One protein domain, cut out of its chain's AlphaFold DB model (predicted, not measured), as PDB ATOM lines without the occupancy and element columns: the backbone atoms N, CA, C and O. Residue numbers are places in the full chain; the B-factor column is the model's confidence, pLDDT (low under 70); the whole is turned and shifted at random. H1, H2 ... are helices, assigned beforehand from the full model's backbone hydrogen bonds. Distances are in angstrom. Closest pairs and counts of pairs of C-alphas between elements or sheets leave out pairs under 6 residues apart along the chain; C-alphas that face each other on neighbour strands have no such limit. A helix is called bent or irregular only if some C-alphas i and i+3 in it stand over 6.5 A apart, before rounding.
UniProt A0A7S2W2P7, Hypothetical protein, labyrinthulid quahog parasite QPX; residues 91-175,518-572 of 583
ATOM      1  N   GLN A  91     635.258 448.757 449.821       66.94
ATOM      2  CA  GLN A  91     634.407 448.885 448.645       66.94
ATOM      3  C   GLN A  91     633.231 449.834 448.941       66.94
ATOM      4  O   GLN A  91     632.499 449.666 449.918       66.94
ATOM      5  N   GLY A  92     633.069 450.854 448.093       62.06
ATOM      6  CA  GLY A  92     632.046 451.892 448.258       62.06
ATOM      7  C   GLY A  92     632.388 452.985 449.276       62.06
ATOM      8  O   GLY A  92     631.554 453.843 449.519       62.06
ATOM      9  N   TRP A  93     633.589 453.002 449.864       71.56
ATOM     10  CA  TRP A  93     634.000 454.149 450.676       71.56
ATOM     11  C   TRP A  93     634.182 455.402 449.806       71.56
ATOM     12  O   TRP A  93     634.761 455.327 448.716       71.56
ATOM     13  N   CYS A  94     633.759 456.560 450.317       67.50
ATOM     14  CA  CYS A  94     634.053 457.861 449.724       67.50
ATOM     15  C   CYS A  94     634.490 458.884 450.790       67.50
ATOM     16  O   CYS A  94     634.119 458.751 451.959       67.50
ATOM     17  N   PRO A  95     635.217 459.954 450.412       65.50
ATOM     18  CA  PRO A  95     635.587 461.012 451.348       65.50
ATOM     19  C   PRO A  95     634.388 461.643 452.062       65.50
ATOM     20  O   PRO A  95     634.462 461.858 453.256       65.50
ATOM     21  N   GLN A  96     633.262 461.881 451.384       70.38
ATOM     22  CA  GLN A  96     632.067 462.533 451.945       70.38
ATOM     23  C   GLN A  96     631.295 461.676 452.959       70.38
ATOM     24  O   GLN A  96     630.325 462.139 453.561       70.38
ATOM     25  N   GLN A  97     631.720 460.436 453.189       70.81
ATOM     26  CA  GLN A  97     631.083 459.540 454.143       70.81
ATOM     27  C   GLN A  97     631.190 460.044 455.591       70.81
ATOM     28  O   GLN A  97     630.353 459.700 456.416       70.81
ATOM     29  N   TYR A  98     632.133 460.942 455.902       68.88
ATOM     30  CA  TYR A  98     632.149 461.625 457.202       68.88
ATOM     31  C   TYR A  98     630.917 462.507 457.446       68.88
ATOM     32  O   TYR A  98     630.584 462.755 458.599       68.88
ATOM     33  N   LEU A  99     630.215 462.970 456.402       71.12
ATOM     34  CA  LEU A  99     628.979 463.744 456.571       71.12
ATOM     35  C   LEU A  99     627.888 462.899 457.239       71.12
ATOM     36  O   LEU A  99     627.153 463.412 458.076       71.12
ATOM     37  N   ALA A 100     627.869 461.592 456.973       66.94
ATOM     38  CA  ALA A 100     626.994 460.658 457.672       66.94
ATOM     39  C   ALA A 100     627.346 460.528 459.166       66.94
ATOM     40  O   ALA A 100     626.468 460.224 459.961       66.94
ATOM     41  N   LEU A 101     628.598 460.803 459.574       68.62
ATOM     42  CA  LEU A 101     628.947 460.909 460.997       68.62
ATOM     43  C   LEU A 101     628.504 462.234 461.633       68.62
ATOM     44  O   LEU A 101     628.422 462.329 462.851       68.62
ATOM     45  N   LEU A 102     628.249 463.275 460.843       68.44
ATOM     46  CA  LEU A 102     627.721 464.539 461.361       68.44
ATOM     47  C   LEU A 102     626.199 464.494 461.520       68.44
ATOM     48  O   LEU A 102     625.642 465.190 462.369       68.44
ATOM     49  N   GLU A 103     625.532 463.669 460.721       69.31
ATOM     50  CA  GLU A 103     624.098 463.438 460.789       69.31
ATOM     51  C   GLU A 103     623.814 462.266 461.737       69.31
ATOM     52  O   GLU A 103     623.964 461.103 461.368       69.31
ATOM     53  N   CYS A 104     623.366 462.566 462.964       74.19
ATOM     54  CA  CYS A 104     623.013 461.573 463.993       74.19
ATOM     55  C   CYS A 104     621.866 460.606 463.617       74.19
ATOM     56  O   CYS A 104     621.380 459.876 464.476       74.19
ATOM     57  N   SER A 105     621.417 460.618 462.361       68.81
ATOM     58  CA  SER A 105     620.368 459.774 461.785       68.81
ATOM     59  C   SER A 105     620.818 458.337 461.507       68.81
ATOM     60  O   SER A 105     619.977 457.477 461.261       68.81
ATOM     61  N   HIS A 106     622.125 458.053 461.533       67.50
ATOM     62  CA  HIS A 106     622.646 456.708 461.290       67.50
ATOM     63  C   HIS A 106     622.726 455.899 462.594       67.50
ATOM     64  O   HIS A 106     623.309 456.322 463.604       67.50
ATOM     65  N   HIS A 107     622.192 454.680 462.555       68.69
ATOM     66  CA  HIS A 107     622.182 453.724 463.665       68.69
ATOM     67  C   HIS A 107     622.738 452.370 463.209       68.69
ATOM     68  O   HIS A 107     623.064 452.177 462.032       68.69
ATOM     69  N   GLY A 108     622.895 451.440 464.148       69.69
ATOM     70  CA  GLY A 108     623.178 450.056 463.806       69.69
ATOM     71  C   GLY A 108     624.464 449.830 462.997       69.69
ATOM     72  O   GLY A 108     625.521 450.440 463.207       69.69
ATOM     73  N   LEU A 109     624.342 448.947 462.007       67.44
ATOM     74  CA  LEU A 109     625.411 448.581 461.081       67.44
ATOM     75  C   LEU A 109     625.892 449.754 460.214       67.44
ATOM     76  O   LEU A 109     627.087 449.847 459.927       67.44
ATOM     77  N   ALA A 110     624.997 450.661 459.812       69.19
ATOM     78  CA  ALA A 110     625.345 451.803 458.966       69.19
ATOM     79  C   ALA A 110     626.312 452.758 459.682       69.19
ATOM     80  O   ALA A 110     627.314 453.193 459.100       69.19
ATOM     81  N   ARG A 111     626.064 453.015 460.975       76.62
ATOM     82  CA  ARG A 111     626.956 453.793 461.849       76.62
ATOM     83  C   ARG A 111     628.319 453.117 461.993       76.62
ATOM     84  O   ARG A 111     629.348 453.748 461.751       76.62
ATOM     85  N   LEU A 112     628.324 451.825 462.331       75.88
ATOM     86  CA  LEU A 112     629.549 451.038 462.490       75.88
ATOM     87  C   LEU A 112     630.390 451.033 461.206       75.88
ATOM     88  O   LEU A 112     631.591 451.294 461.259       75.88
ATOM     89  N   ARG A 113     629.764 450.784 460.050       74.69
ATOM     90  CA  ARG A 113     630.433 450.780 458.742       74.69
ATOM     91  C   ARG A 113     631.061 452.135 458.441       74.69
ATOM     92  O   ARG A 113     632.231 452.191 458.078       74.69
ATOM     93  N   THR A 114     630.304 453.214 458.619       74.75
ATOM     94  CA  THR A 114     630.758 454.583 458.348       74.75
ATOM     95  C   THR A 114     631.974 454.938 459.202       74.75
ATOM     96  O   THR A 114     633.015 455.306 458.656       74.75
ATOM     97  N   ALA A 115     631.882 454.748 460.522       76.50
ATOM     98  CA  ALA A 115     632.990 454.995 461.441       76.50
ATOM     99  C   ALA A 115     634.224 454.155 461.082       76.50
ATOM    100  O   ALA A 115     635.339 454.673 460.985       76.50
ATOM    101  N   PHE A 116     634.013 452.868 460.799       75.88
ATOM    102  CA  PHE A 116     635.095 451.958 460.462       75.88
ATOM    103  C   PHE A 116     635.804 452.361 459.166       75.88
ATOM    104  O   PHE A 116     637.033 452.397 459.119       75.88
ATOM    105  N   GLN A 117     635.063 452.677 458.104       75.31
ATOM    106  CA  GLN A 117     635.668 453.030 456.824       75.31
ATOM    107  C   GLN A 117     636.396 454.384 456.888       75.31
ATOM    108  O   GLN A 117     637.469 454.521 456.299       75.31
ATOM    109  N   ILE A 118     635.891 455.359 457.648       74.88
ATOM    110  CA  ILE A 118     636.582 456.643 457.860       74.88
ATOM    111  C   ILE A 118     637.935 456.438 458.534       74.88
ATOM    112  O   ILE A 118     638.935 456.961 458.061       74.88
ATOM    113  N   GLU A 119     637.998 455.628 459.583       75.12
ATOM    114  CA  GLU A 119     639.245 455.421 460.318       75.12
ATOM    115  C   GLU A 119     640.232 454.507 459.570       75.12
ATOM    116  O   GLU A 119     641.448 454.707 459.599       75.12
ATOM    117  N   ASN A 120     639.725 453.492 458.864       74.38
ATOM    118  CA  ASN A 120     640.554 452.401 458.351       74.38
ATOM    119  C   ASN A 120     640.806 452.469 456.838       74.38
ATOM    120  O   ASN A 120     641.901 452.128 456.388       74.38
ATOM    121  N   CYS A 121     639.832 452.924 456.049       73.75
ATOM    122  CA  CYS A 121     639.955 453.003 454.591       73.75
ATOM    123  C   CYS A 121     640.587 454.319 454.141       73.75
ATOM    124  O   CYS A 121     641.430 454.312 453.241       73.75
ATOM    125  N   HIS A 122     640.238 455.432 454.795       72.50
ATOM    126  CA  HIS A 122     640.808 456.743 454.483       72.50
ATOM    127  C   HIS A 122     642.335 456.747 454.629       72.50
ATOM    128  O   HIS A 122     643.050 457.067 453.678       72.50
ATOM    129  N   ALA A 123     642.831 456.306 455.790       67.88
ATOM    130  CA  ALA A 123     644.256 456.262 456.106       67.88
ATOM    131  C   ALA A 123     645.057 455.405 455.108       67.88
ATOM    132  O   ALA A 123     646.143 455.789 454.677       67.88
ATOM    133  N   ALA A 124     644.509 454.258 454.697       66.25
ATOM    134  CA  ALA A 124     645.168 453.351 453.761       66.25
ATOM    135  C   ALA A 124     645.202 453.872 452.319       66.25
ATOM    136  O   ALA A 124     646.177 453.654 451.597       66.25
ATOM    137  N   LEU A 125     644.151 454.578 451.900       66.62
ATOM    138  CA  LEU A 125     644.119 455.245 450.602       66.62
ATOM    139  C   LEU A 125     645.087 456.431 450.561       66.62
ATOM    140  O   LEU A 125     645.818 456.572 449.579       66.62
ATOM    141  N   GLN A 126     645.150 457.235 451.628       65.50
ATOM    142  CA  GLN A 126     646.106 458.341 451.740       65.50
ATOM    143  C   GLN A 126     647.559 457.851 451.663       65.50
ATOM    144  O   GLN A 126     648.383 458.436 450.961       65.50
ATOM    145  N   SER A 127     647.878 456.749 452.338       62.59
ATOM    146  CA  SER A 127     649.233 456.194 452.342       62.59
ATOM    147  C   SER A 127     649.591 455.394 451.086       62.59
ATOM    148  O   SER A 127     650.748 454.993 450.939       62.59
ATOM    149  N   LYS A 128     648.623 455.154 450.186       63.38
ATOM    150  CA  LYS A 128     648.745 454.271 449.010       63.38
ATOM    151  C   LYS A 128     649.216 452.856 449.377       63.38
ATOM    152  O   LYS A 128     649.897 452.199 448.587       63.38
ATOM    153  N   MET A 129     648.892 452.394 450.583       62.94
ATOM    154  CA  MET A 129     649.309 451.084 451.086       62.94
ATOM    155  C   MET A 129     648.334 449.977 450.673       62.94
ATOM    156  O   MET A 129     647.206 450.218 450.250       62.94
ATOM    157  N   ASN A 130     648.797 448.729 450.770       64.44
ATOM    158  CA  ASN A 130     648.052 447.559 450.314       64.44
ATOM    159  C   ASN A 130     646.746 447.381 451.112       64.44
ATOM    160  O   ASN A 130     646.789 447.149 452.318       64.44
ATOM    161  N   LEU A 131     645.598 447.413 450.428       65.88
ATOM    162  CA  LEU A 131     644.266 447.199 451.012       65.88
ATOM    163  C   LEU A 131     644.107 445.837 451.702       65.88
ATOM    164  O   LEU A 131     643.294 445.701 452.612       65.88
ATOM    165  N   LYS A 132     644.949 444.854 451.366       67.31
ATOM    166  CA  LYS A 132     645.073 443.607 452.128       67.31
ATOM    167  C   LYS A 132     645.406 443.858 453.606       67.31
ATOM    168  O   LYS A 132     644.816 443.220 454.467       67.31
ATOM    169  N   LEU A 133     646.289 444.816 453.908       69.38
ATOM    170  CA  LEU A 133     646.643 445.173 455.289       69.38
ATOM    171  C   LEU A 133     645.468 445.811 456.037       69.38
ATOM    172  O   LEU A 133     645.380 445.684 457.255       69.38
ATOM    173  N   VAL A 134     644.564 446.491 455.323       70.88
ATOM    174  CA  VAL A 134     643.327 447.020 455.911       70.88
ATOM    175  C   VAL A 134     642.388 445.880 456.259       70.88
ATOM    176  O   VAL A 134     641.873 445.857 457.367       70.88
ATOM    177  N   ASN A 135     642.217 444.900 455.371       70.81
ATOM    178  CA  ASN A 135     641.410 443.720 455.676       70.81
ATOM    179  C   ASN A 135     641.978 442.952 456.885       70.81
ATOM    180  O   ASN A 135     641.242 442.701 457.834       70.81
ATOM    181  N   GLU A 136     643.291 442.698 456.919       73.31
ATOM    182  CA  GLU A 136     643.966 442.066 458.066       73.31
ATOM    183  C   GLU A 136     643.779 442.873 459.368       73.31
ATOM    184  O   GLU A 136     643.630 442.302 460.449       73.31
ATOM    185  N   LYS A 137     643.756 444.213 459.283       75.31
ATOM    186  CA  LYS A 137     643.446 445.105 460.412       75.31
ATOM    187  C   LYS A 137     642.020 444.889 460.911       75.31
ATOM    188  O   LYS A 137     641.836 444.740 462.118       75.31
ATOM    189  N   VAL A 138     641.033 444.863 460.013       75.12
ATOM    190  CA  VAL A 138     639.623 444.659 460.385       75.12
ATOM    191  C   VAL A 138     639.417 443.289 461.015       75.12
ATOM    192  O   VAL A 138     638.801 443.188 462.072       75.12
ATOM    193  N   GLU A 139     639.981 442.251 460.399       75.31
ATOM    194  CA  GLU A 139     639.967 440.881 460.914       75.31
ATOM    195  C   GLU A 139     640.581 440.822 462.305       75.31
ATOM    196  O   GLU A 139     639.960 440.306 463.229       75.31
ATOM    197  N   LYS A 140     641.746 441.448 462.503       76.75
ATOM    198  CA  LYS A 140     642.388 441.519 463.816       76.75
ATOM    199  C   LYS A 140     641.539 442.261 464.848       76.75
ATOM    200  O   LYS A 140     641.506 441.838 465.998       76.75
ATOM    201  N   ILE A 141     640.884 443.358 464.473       80.44
ATOM    202  CA  ILE A 141     639.997 444.107 465.372       80.44
ATOM    203  C   ILE A 141     638.784 443.249 465.767       80.44
ATOM    204  O   ILE A 141     638.436 443.176 466.946       80.44
ATOM    205  N   ALA A 142     638.178 442.555 464.804       77.44
ATOM    206  CA  ALA A 142     637.040 441.675 465.039       77.44
ATOM    207  C   ALA A 142     637.419 440.452 465.893       77.44
ATOM    208  O   ALA A 142     636.726 440.117 466.852       77.44
ATOM    209  N   ASP A 143     638.532 439.790 465.580       77.25
ATOM    210  CA  ASP A 143     638.947 438.534 466.212       77.25
ATOM    211  C   ASP A 143     639.597 438.693 467.589       77.25
ATOM    212  O   ASP A 143     639.829 437.688 468.263       77.25
ATOM    213  N   ASN A 144     639.894 439.921 468.019       84.50
ATOM    214  CA  ASN A 144     640.515 440.173 469.314       84.50
ATOM    215  C   ASN A 144     639.465 440.417 470.411       84.50
ATOM    216  O   ASN A 144     638.581 439.594 470.613       84.50
ATOM    217  N   THR A 145     639.571 441.510 471.163       90.69
ATOM    218  CA  THR A 145     638.688 441.839 472.288       90.69
ATOM    219  C   THR A 145     637.919 443.127 472.013       90.69
ATOM    220  O   THR A 145     638.371 443.965 471.231       90.69
ATOM    221  N   VAL A 146     636.797 443.340 472.710       92.44
ATOM    222  CA  VAL A 146     636.059 444.617 472.651       92.44
ATOM    223  C   VAL A 146     636.951 445.819 472.993       92.44
ATOM    224  O   VAL A 146     636.778 446.898 472.440       92.44
ATOM    225  N   PHE A 147     637.962 445.630 473.845       92.81
ATOM    226  CA  PHE A 147     638.936 446.669 474.168       92.81
ATOM    227  C   PHE A 147     639.817 447.041 472.964       92.81
ATOM    228  O   PHE A 147     640.044 448.216 472.694       92.81
ATOM    229  N   VAL A 148     640.277 446.052 472.192       89.62
ATOM    230  CA  VAL A 148     641.005 446.301 470.936       89.62
ATOM    231  C   VAL A 148     640.100 446.941 469.881       89.62
ATOM    232  O   VAL A 148     640.562 447.809 469.143       89.62
ATOM    233  N   PHE A 149     638.821 446.566 469.840       89.69
ATOM    234  CA  PHE A 149     637.821 447.215 468.993       89.69
ATOM    235  C   PHE A 149     637.614 448.685 469.334       89.69
ATOM    236  O   PHE A 149     637.752 449.524 468.454       89.69
ATOM    237  N   PHE A 150     637.401 449.008 470.606       92.00
ATOM    238  CA  PHE A 150     637.239 450.383 471.082       92.00
ATOM    239  C   PHE A 150     638.396 451.308 470.665       92.00
ATOM    240  O   PHE A 150     638.189 452.479 470.342       92.00
ATOM    241  N   ARG A 151     639.615 450.760 470.619       88.56
ATOM    242  CA  ARG A 151     640.840 451.451 470.182       88.56
ATOM    243  C   ARG A 151     641.020 451.532 468.666       88.56
ATOM    244  O   ARG A 151     641.816 452.331 468.197       88.56
ATOM    245  N   GLY A 152     640.394 450.637 467.905       82.50
ATOM    246  CA  GLY A 152     640.469 450.597 466.436       82.50
ATOM    247  C   GLY A 152     639.225 451.143 465.728       82.50
ATOM    248  O   GLY A 152     639.130 451.040 464.503       82.50
ATOM    249  N   ALA A 153     638.260 451.631 466.510       83.06
ATOM    250  CA  ALA A 153     637.009 452.245 466.083       83.06
ATOM    251  C   ALA A 153     636.763 453.545 466.878       83.06
ATOM    252  O   ALA A 153     635.649 453.807 467.340       83.06
ATOM    253  N   ALA A 154     637.809 454.353 467.079       86.50
ATOM    254  CA  ALA A 154     637.731 455.637 467.773       86.50
ATOM    255  C   ALA A 154     636.656 456.557 467.170       86.50
ATOM    256  O   ALA A 154     635.862 457.139 467.912       86.50
ATOM    257  N   ALA A 155     636.522 456.574 465.838       84.88
ATOM    258  CA  ALA A 155     635.504 457.373 465.153       84.88
ATOM    259  C   ALA A 155     634.059 457.009 465.564       84.88
ATOM    260  O   ALA A 155     633.175 457.867 465.547       84.88
ATOM    261  N   LEU A 156     633.803 455.752 465.958       87.38
ATOM    262  CA  LEU A 156     632.482 455.311 466.423       87.38
ATOM    263  C   LEU A 156     632.153 455.903 467.794       87.38
ATOM    264  O   LEU A 156     631.031 456.345 468.026       87.38
ATOM    265  N   PHE A 157     633.137 455.918 468.693       91.06
ATOM    266  CA  PHE A 157     632.988 456.551 469.999       91.06
ATOM    267  C   PHE A 157     632.736 458.053 469.855       91.06
ATOM    268  O   PHE A 157     631.827 458.575 470.492       91.06
ATOM    269  N   ASP A 158     633.494 458.743 469.000       88.12
ATOM    270  CA  ASP A 158     633.343 460.189 468.804       88.12
ATOM    271  C   ASP A 158     631.981 460.561 468.215       88.12
ATOM    272  O   ASP A 158     631.359 461.536 468.642       88.12
ATOM    273  N   TYR A 159     631.471 459.730 467.305       86.19
ATOM    274  CA  TYR A 159     630.097 459.831 466.830       86.19
ATOM    275  C   TYR A 159     629.087 459.674 467.974       86.19
ATOM    276  O   TYR A 159     628.225 460.530 468.162       86.19
ATOM    277  N   ASN A 160     629.197 458.604 468.773       88.19
ATOM    278  CA  ASN A 160     628.278 458.356 469.887       88.19
ATOM    279  C   ASN A 160     628.340 459.482 470.933       88.19
ATOM    280  O   ASN A 160     627.312 459.892 471.466       88.19
ATOM    281  N   MET A 161     629.531 460.023 471.192       88.06
ATOM    282  CA  MET A 161     629.743 461.187 472.048       88.06
ATOM    283  C   MET A 161     629.007 462.422 471.537       88.06
ATOM    284  O   MET A 161     628.364 463.118 472.326       88.06
ATOM    285  N   MET A 162     629.091 462.690 470.232       85.69
ATOM    286  CA  MET A 162     628.384 463.797 469.594       85.69
ATOM    287  C   MET A 162     626.866 463.601 469.682       85.69
ATOM    288  O   MET A 162     626.154 464.513 470.093       85.69
ATOM    289  N   CYS A 163     626.372 462.410 469.340       83.75
ATOM    290  CA  CYS A 163     624.940 462.131 469.266       83.75
ATOM    291  C   CYS A 163     624.266 461.930 470.628       83.75
ATOM    292  O   CYS A 163     623.049 462.068 470.732       83.75
ATOM    293  N   ALA A 164     625.034 461.669 471.688       84.44
ATOM    294  CA  ALA A 164     624.504 461.594 473.047       84.44
ATOM    295  C   ALA A 164     624.039 462.954 473.605       84.44
ATOM    296  O   ALA A 164     623.270 462.974 474.565       84.44
ATOM    297  N   ASP A 165     624.481 464.081 473.033       79.50
ATOM    298  CA  ASP A 165     623.919 465.406 473.318       79.50
ATOM    299  C   ASP A 165     623.400 466.034 472.013       79.50
ATOM    300  O   ASP A 165     624.187 466.588 471.246       79.50
ATOM    301  N   PRO A 166     622.076 466.032 471.770       73.69
ATOM    302  CA  PRO A 166     621.477 466.673 470.596       73.69
ATOM    303  C   PRO A 166     621.831 468.163 470.450       73.69
ATOM    304  O   PRO A 166     621.775 468.718 469.357       73.69
ATOM    305  N   ASN A 167     622.228 468.821 471.546       75.62
ATOM    306  CA  ASN A 167     622.660 470.216 471.566       75.62
ATOM    307  C   ASN A 167     624.189 470.368 471.527       75.62
ATOM    308  O   ASN A 167     624.710 471.464 471.744       75.62
ATOM    309  N   PHE A 168     624.945 469.301 471.256       77.94
ATOM    310  CA  PHE A 168     626.401 469.359 471.216       77.94
ATOM    311  C   PHE A 168     626.897 470.431 470.240       77.94
ATOM    312  O   PHE A 168     627.779 471.216 470.580       77.94
ATOM    313  N   ALA A 169     626.302 470.532 469.048       74.38
ATOM    314  CA  ALA A 169     626.721 471.502 468.038       74.38
ATOM    315  C   ALA A 169     626.630 472.965 468.518       74.38
ATOM    316  O   ALA A 169     627.487 473.774 468.146       74.38
ATOM    317  N   SER A 170     625.639 473.299 469.354       75.56
ATOM    318  CA  SER A 170     625.470 474.638 469.936       75.56
ATOM    319  C   SER A 170     626.317 474.842 471.200       75.56
ATOM    320  O   SER A 170     626.842 475.935 471.403       75.56
ATOM    321  N   LYS A 171     626.540 473.794 472.005       76.81
ATOM    322  CA  LYS A 171     627.329 473.844 473.254       76.81
ATOM    323  C   LYS A 171     628.830 473.615 473.083       76.81
ATOM    324  O   LYS A 171     629.612 473.956 473.969       76.81
ATOM    325  N   ARG A 172     629.291 473.045 471.965       72.38
ATOM    326  CA  ARG A 172     630.715 472.686 471.775       72.38
ATOM    327  C   ARG A 172     631.661 473.881 471.880       72.38
ATOM    328  O   ARG A 172     632.859 473.693 472.069       72.38
ATOM    329  N   ASN A 173     631.154 475.102 471.725       71.56
ATOM    330  CA  ASN A 173     631.936 476.332 471.857       71.56
ATOM    331  C   ASN A 173     631.885 476.945 473.267       71.56
ATOM    332  O   ASN A 173     632.659 477.853 473.533       71.56
ATOM    333  N   THR A 174     631.007 476.467 474.155       76.75
ATOM    334  CA  THR A 174     630.848 476.985 475.526       76.75
ATOM    335  C   THR A 174     631.467 476.074 476.587       76.75
ATOM    336  O   THR A 174     631.620 476.490 477.730       76.75
ATOM    337  N   MET A 175     631.811 474.831 476.237       84.19
ATOM    338  CA  MET A 175     632.551 473.928 477.124       84.19
ATOM    339  C   MET A 175     634.050 474.267 477.121       84.19
ATOM    340  O   MET A 175     634.593 474.496 476.035       84.19
ATOM    341  N   VAL A 518     629.499 469.161 491.385       92.88
ATOM    342  CA  VAL A 518     630.606 468.189 491.329       92.88
ATOM    343  C   VAL A 518     630.075 466.753 491.264       92.88
ATOM    344  O   VAL A 518     630.564 465.964 490.460       92.88
ATOM    345  N   ALA A 519     629.074 466.405 492.076       90.75
ATOM    346  CA  ALA A 519     628.504 465.057 492.100       90.75
ATOM    347  C   ALA A 519     627.744 464.747 490.800       90.75
ATOM    348  O   ALA A 519     627.946 463.700 490.185       90.75
ATOM    349  N   GLU A 520     626.942 465.700 490.334       94.12
ATOM    350  CA  GLU A 520     626.174 465.628 489.095       94.12
ATOM    351  C   GLU A 520     627.099 465.496 487.883       94.12
ATOM    352  O   GLU A 520     626.830 464.706 486.973       94.12
ATOM    353  N   PHE A 521     628.218 466.226 487.880       95.00
ATOM    354  CA  PHE A 521     629.225 466.158 486.830       95.00
ATOM    355  C   PHE A 521     629.789 464.744 486.742       95.00
ATOM    356  O   PHE A 521     629.696 464.121 485.682       95.00
ATOM    357  N   LYS A 522     630.295 464.203 487.856       94.31
ATOM    358  CA  LYS A 522     630.841 462.841 487.898       94.31
ATOM    359  C   LYS A 522     629.808 461.806 487.460       94.31
ATOM    360  O   LYS A 522     630.114 460.964 486.615       94.31
ATOM    361  N   GLN A 523     628.573 461.919 487.950       91.06
ATOM    362  CA  GLN A 523     627.488 461.013 487.581       91.06
ATOM    363  C   GLN A 523     627.148 461.099 486.087       91.06
ATOM    364  O   GLN A 523     626.889 460.076 485.454       91.06
ATOM    365  N   SER A 524     627.196 462.292 485.484       93.50
ATOM    366  CA  SER A 524     626.953 462.469 484.046       93.50
ATOM    367  C   SER A 524     628.022 461.787 483.178       93.50
ATOM    368  O   SER A 524     627.696 461.150 482.172       93.50
ATOM    369  N   ILE A 525     629.295 461.871 483.584       95.56
ATOM    370  CA  ILE A 525     630.418 461.200 482.919       95.56
ATOM    371  C   ILE A 525     630.297 459.685 483.089       95.56
ATOM    372  O   ILE A 525     630.457 458.943 482.115       95.56
ATOM    373  N   PHE A 526     629.976 459.228 484.300       94.62
ATOM    374  CA  PHE A 526     629.818 457.813 484.619       94.62
ATOM    375  C   PHE A 526     628.668 457.182 483.824       94.62
ATOM    376  O   PHE A 526     628.879 456.187 483.132       94.62
ATOM    377  N   LYS A 527     627.482 457.807 483.836       92.31
ATOM    378  CA  LYS A 527     626.302 457.350 483.088       92.31
ATOM    379  C   LYS A 527     626.604 457.201 481.600       92.31
ATOM    380  O   LYS A 527     626.278 456.177 481.010       92.31
ATOM    381  N   PHE A 528     627.253 458.204 481.001       93.88
ATOM    382  CA  PHE A 528     627.665 458.115 479.602       93.88
ATOM    383  C   PHE A 528     628.604 456.924 479.375       93.88
ATOM    384  O   PHE A 528     628.378 456.138 478.462       93.88
ATOM    385  N   SER A 529     629.635 456.778 480.210       95.19
ATOM    386  CA  SER A 529     630.669 455.750 480.039       95.19
ATOM    387  C   SER A 529     630.123 454.325 480.163       95.19
ATOM    388  O   SER A 529     630.558 453.433 479.436       95.19
ATOM    389  N   MET A 530     629.145 454.096 481.046       93.75
ATOM    390  CA  MET A 530     628.474 452.795 481.175       93.75
ATOM    391  C   MET A 530     627.620 452.467 479.951       93.75
ATOM    392  O   MET A 530     627.719 451.365 479.411       93.75
ATOM    393  N   GLU A 531     626.836 453.428 479.462       90.81
ATOM    394  CA  GLU A 531     626.060 453.240 478.231       90.81
ATOM    395  C   GLU A 531     626.961 453.013 477.025       90.81
ATOM    396  O   GLU A 531     626.729 452.110 476.222       90.81
ATOM    397  N   GLU A 532     628.046 453.771 476.924       93.81
ATOM    398  CA  GLU A 532     628.987 453.611 475.830       93.81
ATOM    399  C   GLU A 532     629.725 452.274 475.903       93.81
ATOM    400  O   GLU A 532     629.925 451.627 474.878       93.81
ATOM    401  N   THR A 533     630.025 451.780 477.107       93.81
ATOM    402  CA  THR A 533     630.556 450.423 477.299       93.81
ATOM    403  C   THR A 533     629.619 449.376 476.688       93.81
ATOM    404  O   THR A 533     630.094 448.479 475.988       93.81
ATOM    405  N   LYS A 534     628.294 449.494 476.875       88.81
ATOM    406  CA  LYS A 534     627.321 448.598 476.222       88.81
ATOM    407  C   LYS A 534     627.340 448.741 474.703       88.81
ATOM    408  O   LYS A 534     627.429 447.730 474.008       88.81
ATOM    409  N   ARG A 535     627.287 449.977 474.186       89.38
ATOM    410  CA  ARG A 535     627.274 450.235 472.733       89.38
ATOM    411  C   ARG A 535     628.501 449.654 472.047       89.38
ATOM    412  O   ARG A 535     628.368 449.024 471.004       89.38
ATOM    413  N   GLN A 536     629.678 449.807 472.650       91.81
ATOM    414  CA  GLN A 536     630.934 449.266 472.128       91.81
ATOM    415  C   GLN A 536     630.930 447.731 472.109       91.81
ATOM    416  O   GLN A 536     631.396 447.125 471.147       91.81
ATOM    417  N   VAL A 537     630.348 447.084 473.126       90.69
ATOM    418  CA  VAL A 537     630.171 445.621 473.155       90.69
ATOM    419  C   VAL A 537     629.209 445.153 472.064       90.69
ATOM    420  O   VAL A 537     629.527 444.195 471.358       90.69
ATOM    421  N   GLY A 538     628.068 445.828 471.899       86.56
ATOM    422  CA  GLY A 538     627.096 445.534 470.842       86.56
ATOM    423  C   GLY A 538     627.708 445.680 469.450       86.56
ATOM    424  O   GLY A 538     627.687 444.740 468.659       86.56
ATOM    425  N   ALA A 539     628.364 446.811 469.187       85.62
ATOM    426  CA  ALA A 539     629.035 447.085 467.920       85.62
ATOM    427  C   ALA A 539     630.175 446.097 467.616       85.62
ATOM    428  O   ALA A 539     630.347 445.676 466.472       85.62
ATOM    429  N   TRP A 540     630.936 445.679 468.630       87.56
ATOM    430  CA  TRP A 540     631.972 444.660 468.467       87.56
ATOM    431  C   TRP A 540     631.386 443.280 468.149       87.56
ATOM    432  O   TRP A 540     631.886 442.588 467.258       87.56
ATOM    433  N   ASN A 541     630.314 442.876 468.838       83.81
ATOM    434  CA  ASN A 541     629.603 441.632 468.539       83.81
ATOM    435  C   ASN A 541     629.049 441.641 467.117       83.81
ATOM    436  O   ASN A 541     629.207 440.646 466.408       83.81
ATOM    437  N   LEU A 542     628.487 442.776 466.695       77.88
ATOM    438  CA  LEU A 542     628.054 443.002 465.328       77.88
ATOM    439  C   LEU A 542     629.238 442.780 464.384       77.88
ATOM    440  O   LEU A 542     629.234 441.808 463.636       77.88
ATOM    441  N   LEU A 543     630.319 443.564 464.502       78.19
ATOM    442  CA  LEU A 543     631.519 443.438 463.660       78.19
ATOM    443  C   LEU A 543     631.999 441.982 463.520       78.19
ATOM    444  O   LEU A 543     632.324 441.534 462.421       78.19
ATOM    445  N   ARG A 544     632.016 441.224 464.622       77.00
ATOM    446  CA  ARG A 544     632.426 439.812 464.634       77.00
ATOM    447  C   ARG A 544     631.557 438.910 463.774       77.00
ATOM    448  O   ARG A 544     632.102 438.016 463.126       77.00
ATOM    449  N   GLN A 545     630.245 439.122 463.777       69.88
ATOM    450  CA  GLN A 545     629.320 438.369 462.931       69.88
ATOM    451  C   GLN A 545     629.590 438.638 461.445       69.88
ATOM    452  O   GLN A 545     629.591 437.703 460.644       69.88
ATOM    453  N   PHE A 546     629.895 439.888 461.087       65.62
ATOM    454  CA  PHE A 546     630.096 440.287 459.693       65.62
ATOM    455  C   PHE A 546     631.475 439.928 459.124       65.62
ATOM    456  O   PHE A 546     631.594 439.642 457.934       65.62
ATOM    457  N   VAL A 547     632.525 439.957 459.948       65.50
ATOM    458  CA  VAL A 547     633.902 439.682 459.503       65.50
ATOM    459  C   VAL A 547     634.195 438.178 459.449       65.50
ATOM    460  O   VAL A 547     634.996 437.742 458.627       65.50
ATOM    461  N   ASN A 548     633.523 437.355 460.267       58.06
ATOM    462  CA  ASN A 548     633.715 435.902 460.264       58.06
ATOM    463  C   ASN A 548     632.374 435.130 460.262       58.06
ATOM    464  O   ASN A 548     631.862 434.769 461.327       58.06
ATOM    465  N   PRO A 549     631.829 434.786 459.078       45.97
ATOM    466  CA  PRO A 549     630.496 434.190 458.947       45.97
ATOM    467  C   PRO A 549     630.364 432.769 459.518       45.97
ATOM    468  O   PRO A 549     629.255 432.263 459.647       45.97
ATOM    469  N   ARG A 550     631.464 432.108 459.915       46.50
ATOM    470  CA  ARG A 550     631.405 430.785 460.570       46.50
ATOM    471  C   ARG A 550     630.940 430.844 462.033       46.50
ATOM    472  O   ARG A 550     630.793 429.795 462.651       46.50
ATOM    473  N   ARG A 551     630.754 432.039 462.607       49.44
ATOM    474  CA  ARG A 551     630.431 432.236 464.032       49.44
ATOM    475  C   ARG A 551     628.951 432.521 464.324       49.44
ATOM    476  O   ARG A 551     628.595 432.593 465.496       49.44
ATOM    477  N   GLY A 552     628.096 432.633 463.305       44.62
ATOM    478  CA  GLY A 552     626.644 432.796 463.450       44.62
ATOM    479  C   GLY A 552     625.862 431.615 462.865       44.62
ATOM    480  O   GLY A 552     626.215 431.092 461.810       44.62
ATOM    481  N   LYS A 553     624.775 431.195 463.526       42.38
ATOM    482  CA  LYS A 553     623.741 430.341 462.911       42.38
ATOM    483  C   LYS A 553     622.812 431.231 462.072       42.38
ATOM    484  O   LYS A 553     621.686 431.491 462.467       42.38
ATOM    485  N   GLY A 554     623.298 431.748 460.948       45.25
ATOM    486  CA  GLY A 554     622.533 432.659 460.092       45.25
ATOM    487  C   GLY A 554     623.265 432.965 458.791       45.25
ATOM    488  O   GLY A 554     624.484 432.811 458.718       45.25
ATOM    489  N   LYS A 555     622.517 433.348 457.746       39.50
ATOM    490  CA  LYS A 555     623.095 433.786 456.466       39.50
ATOM    491  C   LYS A 555     624.086 434.915 456.748       39.50
ATOM    492  O   LYS A 555     623.759 435.846 457.474       39.50
ATOM    493  N   SER A 556     625.283 434.816 456.173       39.59
ATOM    494  CA  SER A 556     626.295 435.865 456.232       39.59
ATOM    495  C   SER A 556     625.699 437.154 455.677       39.59
ATOM    496  O   SER A 556     625.575 437.289 454.458       39.59
ATOM    497  N   ILE A 557     625.305 438.093 456.532       45.97
ATOM    498  CA  ILE A 557     625.034 439.438 456.044       45.97
ATOM    499  C   ILE A 557     626.423 439.978 455.735       45.97
ATOM    500  O   ILE A 557     627.273 440.153 456.601       45.97
ATOM    501  N   GLN A 558     626.732 440.020 454.452       49.50
ATOM    502  CA  GLN A 558     628.024 440.417 453.948       49.50
ATOM    503  C   GLN A 558     628.214 441.898 454.289       49.50
ATOM    504  O   GLN A 558     627.564 442.742 453.687       49.50
ATOM    505  N   LEU A 559     629.208 442.256 455.110       45.56
ATOM    506  CA  LEU A 559     629.780 443.621 455.093       45.56
ATOM    507  C   LEU A 559     630.399 443.968 453.709       45.56
ATOM    508  O   LEU A 559     631.066 444.986 453.555       45.56
ATOM    509  N   LEU A 560     630.244 443.084 452.715       41.66
ATOM    510  CA  LEU A 560     631.204 442.814 451.657       41.66
ATOM    511  C   LEU A 560     630.683 442.989 450.233       41.66
ATOM    512  O   LEU A 560     631.510 442.905 449.332       41.66
ATOM    513  N   HIS A 561     629.407 443.279 449.974       40.12
ATOM    514  CA  HIS A 561     628.955 443.592 448.610       40.12
ATOM    515  C   HIS A 561     628.188 444.908 448.575       40.12
ATOM    516  O   HIS A 561     626.972 444.920 448.638       40.12
ATOM    517  N   GLY A 562     628.924 446.018 448.466       41.75
ATOM    518  CA  GLY A 562     628.456 447.215 447.758       41.75
ATOM    519  C   GLY A 562     627.061 447.749 448.098       41.75
ATOM    520  O   GLY A 562     626.432 448.282 447.193       41.75
ATOM    521  N   GLY A 563     626.596 447.641 449.348       42.97
ATOM    522  CA  GLY A 563     625.380 448.342 449.775       42.97
ATOM    523  C   GLY A 563     625.516 449.840 449.493       42.97
ATOM    524  O   GLY A 563     626.653 450.337 449.535       42.97
ATOM    525  N   GLU A 564     624.385 450.487 449.181       43.59
ATOM    526  CA  GLU A 564     624.278 451.845 448.629       43.59
ATOM    527  C   GLU A 564     625.332 452.804 449.193       43.59
ATOM    528  O   GLU A 564     625.620 452.832 450.394       43.59
ATOM    529  N   LEU A 565     625.929 453.597 448.298       48.91
ATOM    530  CA  LEU A 565     626.695 454.757 448.725       48.91
ATOM    531  C   LEU A 565     625.806 455.586 449.665       48.91
ATOM    532  O   LEU A 565     624.656 455.837 449.300       48.91
ATOM    533  N   PRO A 566     626.315 456.047 450.825       48.66
ATOM    534  CA  PRO A 566     625.595 457.034 451.614       48.66
ATOM    535  C   PRO A 566     625.133 458.168 450.686       48.66
ATOM    536  O   PRO A 566     625.915 458.550 449.810       48.66
ATOM    537  N   PRO A 567     623.935 458.750 450.864       52.44
ATOM    538  CA  PRO A 567     623.452 459.841 450.010       52.44
ATOM    539  C   PRO A 567     624.442 461.013 449.893       52.44
ATOM    540  O   PRO A 567     624.442 461.751 448.909       52.44
ATOM    541  N   SER A 568     625.322 461.166 450.890       53.28
ATOM    542  CA  SER A 568     626.396 462.156 450.925       53.28
ATOM    543  C   SER A 568     627.547 461.891 449.942       53.28
ATOM    544  O   SER A 568     628.301 462.812 449.625       53.28
ATOM    545  N   CYS A 569     627.705 460.662 449.450       57.81
ATOM    546  CA  CYS A 569     628.698 460.295 448.452       57.81
ATOM    547  C   CYS A 569     628.150 460.588 447.047       57.81
ATOM    548  O   CYS A 569     627.225 459.907 446.603       57.81
ATOM    549  N   PRO A 570     628.706 461.560 446.301       50.56
ATOM    550  CA  PRO A 570     628.228 461.835 444.954       50.56
ATOM    551  C   PRO A 570     628.411 460.597 444.071       50.56
ATOM    552  O   PRO A 570     629.494 460.006 444.044       50.56
ATOM    553  N   TYR A 571     627.367 460.235 443.319       46.72
ATOM    554  CA  TYR A 571     627.458 459.241 442.252       46.72
ATOM    555  C   TYR A 571     628.642 459.603 441.349       46.72
ATOM    556  O   TYR A 571     628.676 460.669 440.726       46.72
ATOM    557  N   GLY A 572     629.650 458.735 441.312       41.19
ATOM    558  CA  GLY A 572     630.780 458.872 440.405       41.19
ATOM    559  C   GLY A 572     630.290 458.769 438.965       41.19
ATOM    560  O   GLY A 572     630.146 457.675 438.435       41.19
TER     561      GLY A 572
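This is residues 91 to 175 and 518 to 572 of the 583 residues of the protein "Hypothetical protein" of labyrinthulid quahog parasite QPX (UniProt A0A7S2W2P7). One long straight helix, H7, runs along one side of a small cluster of crossed helices; the second half of H7 packs on H2, H3 and H4, while its first ten residues, 518 to 527, stick out beyond the cluster. H2 lies nearest the middle, with H1 and H5 packed on it, and the small H6, which touches no helix, lies farthest from the middle, close to H5 but not clearly touching it. After H7 a long tail, residues 548 to 572, has no named element. The 140 printed residues hold seven named helices, H1 to H7 in chain order, and no named strand; the class is all helix. The whole is compact, with a radius of gyration of the C-alphas of 16.3 A and spans of 48 by 36 by 28 A.

Find C-alpha 518 at (630.606, 468.189, 491.329); from there H7, residues 518 to 547, runs 42.9 A to C-alpha 547 at (633.902, 439.682, 459.503). H2, residues 108 to 126, is 27.2 A long and has a kink of 27 degrees near residue 117. H3 is residues 131 to 143, 18.3 A, and H5 residues 154 to 163, 14.4 A. H1, residues 95 to 102, begins at C-alpha 95, (635.587, 461.012, 451.348), and is only just irregular: C-alphas 95 and 98 are 6.8 A apart. H4 is residues 146 to 152, and H6 residues 168 to 171.

Start on H7. Its residues 540 to 547 touch residues 138 to 143 of H3, closest at the C-alphas of Ala 142 and Arg 544, 5.0 A, at a steep tilt of 64 degrees, opposite ways. Its residues 536 to 540 touch H4, about perpendicular at 90 degrees, closest at the C-alphas of Val 146 and Trp 540, 5.8 A. Residues 108 to 112 of H2 touch residues 539 to 543 of H7, about perpendicular at 79 degrees, closest at the C-alphas of Leu 112 and Ala 539, 6.7 A. H5 only just touches H7, with 3 pairs of C-alphas within 8 A, the closest those of Asn 160 and Glu 532, 7.6 A. Residues 111 to 119 of H2 touch H5, closest at the C-alphas of Ala 115 and Leu 156, 5.0 A. H1 and H2 form a helical hairpin, closest at the C-alphas of Gln 97 and Thr 114, 6.5 A. H1 and H7 are apart, and H6 touches no helix. In H3, H4, H5 and H7 every O i to N i+4 pair is within hydrogen-bond range; H2 has 12 of 15, H1 has 1 of 4 but 4 of 5 O i to N i+3 pairs, and H6 is too short for an i+4 pair.

Look for the two C-alphas farthest apart, those of Ala 519 and Gly 572, at 52.1 A. Residues 176 to 517 are not printed, and C-alphas 175 and 518 stand 15.4 A apart across that cut. The links from H1 through to H6 are tight. The mean pLDDT of the printed part is 73.0, and 54 residues are under 70, among them 123 to 133 and 545 to 572.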